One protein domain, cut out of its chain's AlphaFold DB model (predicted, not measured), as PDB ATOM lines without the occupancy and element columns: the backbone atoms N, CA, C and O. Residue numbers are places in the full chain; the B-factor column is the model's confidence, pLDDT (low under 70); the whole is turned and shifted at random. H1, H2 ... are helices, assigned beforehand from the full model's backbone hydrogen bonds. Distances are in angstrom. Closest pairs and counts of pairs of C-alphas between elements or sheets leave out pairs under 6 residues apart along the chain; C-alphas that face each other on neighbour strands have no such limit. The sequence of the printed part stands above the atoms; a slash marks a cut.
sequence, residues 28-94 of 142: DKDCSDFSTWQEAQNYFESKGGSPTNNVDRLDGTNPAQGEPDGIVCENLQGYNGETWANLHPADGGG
ATOM      1  N   ASP A  28     222.104 203.380 175.864       84.12
ATOM      2  CA  ASP A  28     223.119 203.395 174.811       84.12
ATOM      3  C   ASP A  28     224.327 204.199 175.307       84.12
ATOM      4  O   ASP A  28     224.147 205.235 175.960       84.12
ATOM      5  N   LYS A  29     225.532 203.690 175.065       89.44
ATOM      6  CA  LYS A  29     226.786 204.284 175.527       89.44
ATOM      7  C   LYS A  29     227.648 204.623 174.329       89.44
ATOM      8  O   LYS A  29     227.939 203.750 173.529       89.44
ATOM      9  N   ASP A  30     228.114 205.865 174.277       90.81
ATOM     10  CA  ASP A  30     229.000 206.365 173.230       90.81
ATOM     11  C   ASP A  30     230.406 206.626 173.794       90.81
ATOM     12  O   ASP A  30     230.610 206.747 175.001       90.81
ATOM     13  N   CYS A  31     231.409 206.809 172.931       89.38
ATOM     14  CA  CYS A  31     232.780 207.103 173.375       89.38
ATOM     15  C   CYS A  31     232.908 208.359 174.258       89.38
ATOM     16  O   CYS A  31     233.839 208.459 175.052       89.38
ATOM     17  N   SER A  32     231.974 209.313 174.164       90.50
ATOM     18  CA  SER A  32     231.930 210.490 175.043       90.50
ATOM     19  C   SER A  32     231.537 210.181 176.492       90.50
ATOM     20  O   SER A  32     231.688 211.046 177.351       90.50
ATOM     21  N   ASP A  33     231.024 208.980 176.776       93.38
ATOM     22  CA  ASP A  33     230.697 208.528 178.132       93.38
ATOM     23  C   ASP A  33     231.925 208.092 178.944       93.38
ATOM     24  O   ASP A  33     231.808 207.876 180.155       93.38
ATOM     25  N   PHE A  34     233.083 207.944 178.301       92.00
ATOM     26  CA  PHE A  34     234.298 207.412 178.910       92.00
ATOM     27  C   PHE A  34     235.394 208.473 178.936       92.00
ATOM     28  O   PHE A  34     235.542 209.268 178.008       92.00
ATOM     29  N   SER A  35     236.185 208.491 180.011       93.19
ATOM     30  CA  SER A  35     237.296 209.445 180.130       93.19
ATOM     31  C   SER A  35     238.566 208.915 179.466       93.19
ATOM     32  O   SER A  35     239.424 209.694 179.052       93.19
ATOM     33  N   THR A  36     238.698 207.591 179.368       94.44
ATOM     34  CA  THR A  36     239.881 206.916 178.825       94.44
ATOM     35  C   THR A  36     239.500 205.757 177.914       94.44
ATOM     36  O   THR A  36     238.438 205.152 178.068       94.44
ATOM     37  N   TRP A  37     240.407 205.415 176.997       93.44
ATOM     38  CA  TRP A  37     240.267 204.251 176.120       93.44
ATOM     39  C   TRP A  37     240.051 202.956 176.923       93.44
ATOM     40  O   TRP A  37     239.148 202.178 176.631       93.44
ATOM     41  N   GLN A  38     240.815 202.771 178.004       95.31
ATOM     42  CA  GLN A  38     240.755 201.567 178.836       95.31
ATOM     43  C   GLN A  38     239.379 201.364 179.496       95.31
ATOM     44  O   GLN A  38     238.901 200.237 179.604       95.31
ATOM     45  N   GLU A  39     238.724 202.438 179.946       95.62
ATOM     46  CA  GLU A  39     237.367 202.358 180.506       95.62
ATOM     47  C   GLU A  39     236.344 201.920 179.456       95.62
ATOM     48  O   GLU A  39     235.504 201.063 179.744       95.62
ATOM     49  N   ALA A  40     236.437 202.477 178.247       94.06
ATOM     50  CA  ALA A  40     235.567 202.120 177.134       94.06
ATOM     51  C   ALA A  40     235.764 200.655 176.717       94.06
ATOM     52  O   ALA A  40     234.788 199.913 176.604       94.06
ATOM     53  N   GLN A  41     237.018 200.214 176.571       95.44
ATOM     54  CA  GLN A  41     237.361 198.843 176.190       95.44
ATOM     55  C   GLN A  41     236.861 197.824 177.221       95.44
ATOM     56  O   GLN A  41     236.196 196.851 176.869       95.44
ATOM     57  N   ASN A  42     237.073 198.092 178.513       95.56
ATOM     58  CA  ASN A  42     236.562 197.237 179.584       95.56
ATOM     59  C   ASN A  42     235.030 197.149 179.574       95.56
ATOM     60  O   ASN A  42     234.465 196.074 179.789       95.56
ATOM     61  N   TYR A  43     234.342 198.274 179.354       94.94
ATOM     62  CA  TYR A  43     232.887 198.278 179.238       94.94
ATOM     63  C   TYR A  43     232.434 197.401 178.069       94.94
ATOM     64  O   TYR A  43     231.623 196.495 178.274       94.94
ATOM     65  N   PHE A  44     232.998 197.637 176.887       94.62
ATOM     66  CA  PHE A  44     232.705 196.899 175.666       94.62
ATOM     67  C   PHE A  44     232.851 195.389 175.882       94.62
ATOM     68  O   PHE A  44     231.877 194.651 175.725       94.62
ATOM     69  N   GLU A  45     234.001 194.932 176.380       94.38
ATOM     70  CA  GLU A  45     234.257 193.517 176.671       94.38
ATOM     71  C   GLU A  45     233.312 192.952 177.740       94.38
ATOM     72  O   GLU A  45     232.767 191.857 177.578       94.38
ATOM     73  N   SER A  46     233.026 193.708 178.809       94.50
ATOM     74  CA  SER A  46     232.120 193.265 179.883       94.50
ATOM     75  C   SER A  46     230.687 193.005 179.409       94.50
ATOM     76  O   SER A  46     229.935 192.256 180.039       94.50
ATOM     77  N   LYS A  47     230.299 193.626 178.295       92.56
ATOM     78  CA  LYS A  47     229.004 193.453 177.636       92.56
ATOM     79  C   LYS A  47     229.034 192.400 176.525       92.56
ATOM     80  O   LYS A  47     228.010 192.169 175.884       92.56
ATOM     81  N   GLY A  48     230.172 191.736 176.330       92.19
ATOM     82  CA  GLY A  48     230.390 190.739 175.286       92.19
ATOM     83  C   GLY A  48     230.853 191.334 173.959       92.19
ATOM     84  O   GLY A  48     230.699 190.678 172.928       92.19
ATOM     85  N   GLY A  49     231.365 192.563 173.972       92.50
ATOM     86  CA  GLY A  49     231.940 193.227 172.815       92.50
ATOM     87  C   GLY A  49     233.104 192.437 172.229       92.50
ATOM     88  O   GLY A  49     233.884 191.814 172.951       92.50
ATOM     89  N   SER A  50     233.169 192.407 170.904       92.00
ATOM     90  CA  SER A  50     234.205 191.714 170.144       92.00
ATOM     91  C   SER A  50     234.264 192.255 168.710       92.00
ATOM     92  O   SER A  50     233.346 192.974 168.310       92.00
ATOM     93  N   PRO A  51     235.239 191.833 167.878       90.44
ATOM     94  CA  PRO A  51     235.292 192.217 166.465       90.44
ATOM     95  C   PRO A  51     234.038 191.812 165.676       90.44
ATOM     96  O   PRO A  51     233.792 192.296 164.578       90.44
ATOM     97  N   THR A  52     233.239 190.877 166.205       89.12
ATOM     98  CA  THR A  52     231.982 190.426 165.593       89.12
ATOM     99  C   THR A  52     230.738 190.887 166.349       89.12
ATOM    100  O   THR A  52     229.625 190.652 165.877       89.12
ATOM    101  N   ASN A  53     230.896 191.540 167.502       90.38
ATOM    102  CA  ASN A  53     229.800 192.028 168.325       90.38
ATOM    103  C   ASN A  53     230.062 193.465 168.780       90.38
ATOM    104  O   ASN A  53     230.715 193.708 169.792       90.38
ATOM    105  N   ASN A  54     229.500 194.414 168.042       89.88
ATOM    106  CA  ASN A  54     229.652 195.831 168.326       89.88
ATOM    107  C   ASN A  54     228.628 196.303 169.375       89.88
ATOM    108  O   ASN A  54     227.551 196.802 169.032       89.88
ATOM    109  N   VAL A  55     228.950 196.103 170.654       90.50
ATOM    110  CA  VAL A  55     228.127 196.582 171.775       90.50
ATOM    111  C   VAL A  55     228.028 198.099 171.736       90.50
ATOM    112  O   VAL A  55     229.042 198.782 171.615       90.50
ATOM    113  N   ASP A  56     226.794 198.596 171.866       90.62
ATOM    114  CA  ASP A  56     226.453 200.021 171.920       90.62
ATOM    115  C   ASP A  56     227.097 200.840 170.797       90.62
ATOM    116  O   ASP A  56     227.304 202.040 170.913       90.62
ATOM    117  N   ARG A  57     227.411 200.186 169.663       89.12
ATOM    118  CA  ARG A  57     228.017 200.861 168.515       89.12
ATOM    119  C   ARG A  57     229.316 201.599 168.902       89.12
ATOM    120  O   ARG A  57     229.589 202.672 168.380       89.12
ATOM    121  N   LEU A  58     230.126 201.032 169.794       89.25
ATOM    122  CA  LEU A  58     231.384 201.631 170.261       89.25
ATOM    123  C   LEU A  58     232.597 201.356 169.352       89.25
ATOM    124  O   LEU A  58     233.596 202.068 169.440       89.25
ATOM    125  N   ASP A  59     232.515 200.346 168.484       90.06
ATOM    126  CA  ASP A  59     233.592 199.908 167.588       90.06
ATOM    127  C   ASP A  59     233.288 200.312 166.129       90.06
ATOM    128  O   ASP A  59     232.288 199.877 165.554       90.06
ATOM    129  N   GLY A  60     234.093 201.193 165.527       75.88
ATOM    130  CA  GLY A  60     233.937 201.597 164.118       75.88
ATOM    131  C   GLY A  60     232.777 202.557 163.792       75.88
ATOM    132  O   GLY A  60     232.191 202.482 162.710       75.88
ATOM    133  N   THR A  61     232.390 203.460 164.706       63.84
ATOM    134  CA  THR A  61     231.206 204.338 164.511       63.84
ATOM    135  C   THR A  61     231.476 205.823 164.332       63.84
ATOM    136  O   THR A  61     230.552 206.571 164.007       63.84
ATOM    137  N   ASN A  62     232.731 206.251 164.432       55.03
ATOM    138  CA  ASN A  62     233.148 207.596 164.051       55.03
ATOM    139  C   ASN A  62     234.077 207.534 162.834       55.03
ATOM    140  O   ASN A  62     234.829 206.580 162.713       55.03
ATOM    141  N   PRO A  63     234.118 208.561 161.963       54.59
ATOM    142  CA  PRO A  63     234.958 208.567 160.754       54.59
ATOM    143  C   PRO A  63     236.474 208.498 161.026       54.59
ATOM    144  O   PRO A  63     237.259 208.392 160.089       54.59
ATOM    145  N   ALA A  64     236.881 208.604 162.295       52.81
ATOM    146  CA  ALA A  64     238.250 208.402 162.757       52.81
ATOM    147  C   ALA A  64     238.552 206.946 163.157       52.81
ATOM    148  O   ALA A  64     239.719 206.610 163.317       52.81
ATOM    149  N   GLN A  65     237.522 206.119 163.336       57.59
ATOM    150  CA  GLN A  65     237.619 204.714 163.711       57.59
ATOM    151  C   GLN A  65     237.336 203.867 162.474       57.59
ATOM    152  O   GLN A  65     236.431 204.179 161.699       57.59
ATOM    153  N   GLY A  66     238.191 202.880 162.233       66.00
ATOM    154  CA  GLY A  66     238.155 202.053 161.032       66.00
ATOM    155  C   GLY A  66     236.985 201.070 161.010       66.00
ATOM    156  O   GLY A  66     235.940 201.278 161.621       66.00
ATOM    157  N   GLU A  67     237.166 199.983 160.265       80.00
ATOM    158  CA  GLU A  67     236.277 198.824 160.360       80.00
ATOM    159  C   GLU A  67     236.287 198.265 161.792       80.00
ATOM    160  O   GLU A  67     237.345 198.315 162.421       80.00
ATOM    161  N   PRO A  68     235.168 197.694 162.280       87.00
ATOM    162  CA  PRO A  68     235.130 197.060 163.589       87.00
ATOM    163  C   PRO A  68     236.222 195.999 163.725       87.00
ATOM    164  O   PRO A  68     236.233 195.002 162.991       87.00
ATOM    165  N   ASP A  69     237.151 196.220 164.644       88.62
ATOM    166  CA  ASP A  69     238.314 195.364 164.861       88.62
ATOM    167  C   ASP A  69     238.411 194.854 166.304       88.62
ATOM    168  O   ASP A  69     239.345 194.124 166.641       88.62
ATOM    169  N   GLY A  70     237.410 195.165 167.128       91.38
ATOM    170  CA  GLY A  70     237.313 194.848 168.544       91.38
ATOM    171  C   GLY A  70     237.923 195.903 169.466       91.38
ATOM    172  O   GLY A  70     237.945 195.671 170.680       91.38
ATOM    173  N   ILE A  71     238.420 197.022 168.929       92.75
ATOM    174  CA  ILE A  71     239.039 198.106 169.687       92.75
ATOM    175  C   ILE A  71     238.160 199.355 169.639       92.75
ATOM    176  O   ILE A  71     237.964 199.991 168.609       92.75
ATOM    177  N   VAL A  72     237.640 199.753 170.798       92.62
ATOM    178  CA  VAL A  72     236.700 200.879 170.879       92.62
ATOM    179  C   VAL A  72     237.392 202.189 171.210       92.62
ATOM    180  O   VAL A  72     238.402 202.213 171.906       92.62
ATOM    181  N   CYS A  73     236.799 203.304 170.776       91.69
ATOM    182  CA  CYS A  73     237.171 204.654 171.206       91.69
ATOM    183  C   CYS A  73     238.683 204.971 171.162       91.69
ATOM    184  O   CYS A  73     239.237 205.571 172.085       91.69
ATOM    185  N   GLU A  74     239.358 204.589 170.080       89.25
ATOM    186  CA  GLU A  74     240.809 204.732 169.858       89.25
ATOM    187  C   GLU A  74     241.303 206.191 169.890       89.25
ATOM    188  O   GLU A  74     242.494 206.473 169.995       89.25
ATOM    189  N   ASN A  75     240.384 207.153 169.804       87.69
ATOM    190  CA  ASN A  75     240.674 208.577 169.923       87.69
ATOM    191  C   ASN A  75     240.791 209.066 171.379       87.69
ATOM    192  O   ASN A  75     241.160 210.222 171.600       87.69
ATOM    193  N   LEU A  76     240.442 208.235 172.365       88.75
ATOM    194  CA  LEU A  76     240.529 208.582 173.778       88.75
ATOM    195  C   LEU A  76     241.958 208.460 174.313       88.75
ATOM    196  O   LEU A  76     242.807 207.721 173.812       88.75
ATOM    197  N   GLN A  77     242.214 209.181 175.403       91.12
ATOM    198  CA  GLN A  77     243.497 209.123 176.091       91.12
ATOM    199  C   GLN A  77     243.805 207.697 176.562       91.12
ATOM    200  O   GLN A  77     242.953 207.009 177.128       91.12
ATOM    201  N   GLY A  78     245.067 207.300 176.392       88.69
ATOM    202  CA  GLY A  78     245.574 206.002 176.827       88.69
ATOM    203  C   GLY A  78     245.585 204.952 175.723       88.69
ATOM    204  O   GLY A  78     246.235 203.928 175.913       88.69
ATOM    205  N   TYR A  79     244.962 205.219 174.571       90.19
ATOM    206  CA  TYR A  79     245.142 204.360 173.411       90.19
ATOM    207  C   TYR A  79     246.580 204.450 172.886       90.19
ATOM    208  O   TYR A  79     247.142 205.535 172.714       90.19
ATOM    209  N   ASN A  80     247.189 203.292 172.660       88.38
ATOM    210  CA  ASN A  80     248.600 203.122 172.307       88.38
ATOM    211  C   ASN A  80     248.791 202.305 171.013       88.38
ATOM    212  O   ASN A  80     249.902 201.844 170.747       88.38
ATOM    213  N   GLY A  81     247.734 202.123 170.213       87.50
ATOM    214  CA  GLY A  81     247.766 201.250 169.036       87.50
ATOM    215  C   GLY A  81     247.575 199.766 169.365       87.50
ATOM    216  O   GLY A  81     248.022 198.907 168.605       87.50
ATOM    217  N   GLU A  82     246.975 199.448 170.516       87.00
ATOM    218  CA  GLU A  82     246.581 198.082 170.854       87.00
ATOM    219  C   GLU A  82     245.601 197.508 169.823       87.00
ATOM    220  O   GLU A  82     244.786 198.219 169.241       87.00
ATOM    221  N   THR A  83     245.722 196.201 169.591       90.44
ATOM    222  CA  THR A  83     244.897 195.444 168.643       90.44
ATOM    223  C   THR A  83     244.188 194.326 169.386       90.44
ATOM    224  O   THR A  83     244.687 193.845 170.410       90.44
ATOM    225  N   TRP A  84     243.067 193.847 168.845       89.44
ATOM    226  CA  TRP A  84     242.311 192.768 169.477       89.44
ATOM    227  C   TRP A  84     243.159 191.521 169.738       89.44
ATOM    228  O   TRP A  84     243.050 190.914 170.797       89.44
ATOM    229  N   ALA A  85     244.055 191.171 168.811       89.69
ATOM    230  CA  ALA A  85     244.950 190.025 168.954       89.69
ATOM    231  C   ALA A  85     245.966 190.182 170.102       89.69
ATOM    232  O   ALA A  85     246.346 189.187 170.716       89.69
ATOM    233  N   ASN A  86     246.393 191.414 170.401       89.62
ATOM    234  CA  ASN A  86     247.301 191.689 171.517       89.62
ATOM    235  C   ASN A  86     246.577 191.586 172.866       89.62
ATOM    236  O   ASN A  86     247.141 191.047 173.816       89.62
ATOM    237  N   LEU A  87     245.333 192.073 172.936       89.62
ATOM    238  CA  LEU A  87     244.477 191.968 174.125       89.62
ATOM    239  C   LEU A  87     243.987 190.536 174.369       89.62
ATOM    240  O   LEU A  87     243.881 190.094 175.512       89.62
ATOM    241  N   HIS A  88     243.746 189.790 173.289       88.94
ATOM    242  CA  HIS A  88     243.213 188.431 173.307       88.94
ATOM    243  C   HIS A  88     244.124 187.460 172.539       88.94
ATOM    244  O   HIS A  88     243.773 187.013 171.440       88.94
ATOM    245  N   PRO A  89     245.288 187.084 173.102       86.25
ATOM    246  CA  PRO A  89     246.163 186.099 172.483       86.25
ATOM    247  C   PRO A  89     245.444 184.756 172.301       86.25
ATOM    248  O   PRO A  89     244.833 184.231 173.238       86.25
ATOM    249  N   ALA A  90     245.564 184.161 171.110       77.19
ATOM    250  CA  ALA A  90     244.919 182.892 170.748       77.19
ATOM    251  C   ALA A  90     245.319 181.705 171.651       77.19
ATOM    252  O   ALA A  90     244.606 180.704 171.725       77.19
ATOM    253  N   ASP A  91     246.432 181.837 172.372       72.50
ATOM    254  CA  ASP A  91     247.058 180.770 173.152       72.50
ATOM    255  C   ASP A  91     246.556 180.717 174.610       72.50
ATOM    256  O   ASP A  91     247.071 179.947 175.420       72.50
ATOM    257  N   GLY A  92     245.583 181.559 174.987       59.22
ATOM    258  CA  GLY A  92     245.084 181.648 176.367       59.22
ATOM    259  C   GLY A  92     246.108 182.199 177.373       59.22
ATOM    260  O   GLY A  92     245.912 182.091 178.584       59.22
ATOM    261  N   GLY A  93     247.204 182.789 176.886       47.34
ATOM    262  CA  GLY A  93     248.271 183.395 177.682       47.34
ATOM    263  C   GLY A  93     247.874 184.757 178.244       47.34
ATOM    264  O   GLY A  93     248.332 185.788 177.764       47.34
ATOM    265  N   GLY A  94     247.025 184.766 179.268       51.38
ATOM    266  CA  GLY A  94     246.734 185.964 180.048       51.38
ATOM    267  C   GLY A  94     247.881 186.294 181.002       51.38
ATOM    268  O   GLY A  94     248.209 185.515 181.898       51.38
TER     269      GLY A  94
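This is residues 28 to 94 of the 142 residues of an uncharacterized protein of Bacillus sp. OV166 (UniProt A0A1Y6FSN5). This domain has little regular structure: one helix, H1, packs on a body of loops, residues 47 to 83, and the one-turn helix H2 follows at one end with a tail, residues 89 to 94, that stands free. The printed part has 67 residues, with two named helices, H1 then H2, and no named strand; the class is all helix, though only 14 residues are in named elements. It is compact, with a radius of gyration of the C-alphas of 11.1 A, and spans 33 by 22 by 20 A.

Find C-alpha 37 at (240.267, 204.251, 176.120); from there H1, residues 37 to 46, runs 14.2 A to C-alpha 46 at (232.120, 193.265, 179.883). H2, residues 84 to 87, measures 5.2 A and ends at C-alpha 87, (244.477, 191.968, 174.125).

H1 and H2 are apart. In H1 every O i to N i+4 pair is within hydrogen-bond range; H2 is too short for such a pair, but its one O i to N i+3 pair is within range.

Look to Ser 32 and Asp 91 for the C-alphas farthest apart, 33.4 A. The link from H1 to H2 is long, 37 residues, and the printed part has no cut. The pLDDT falls under 70 at residues 61 to 66 and 92 to 94.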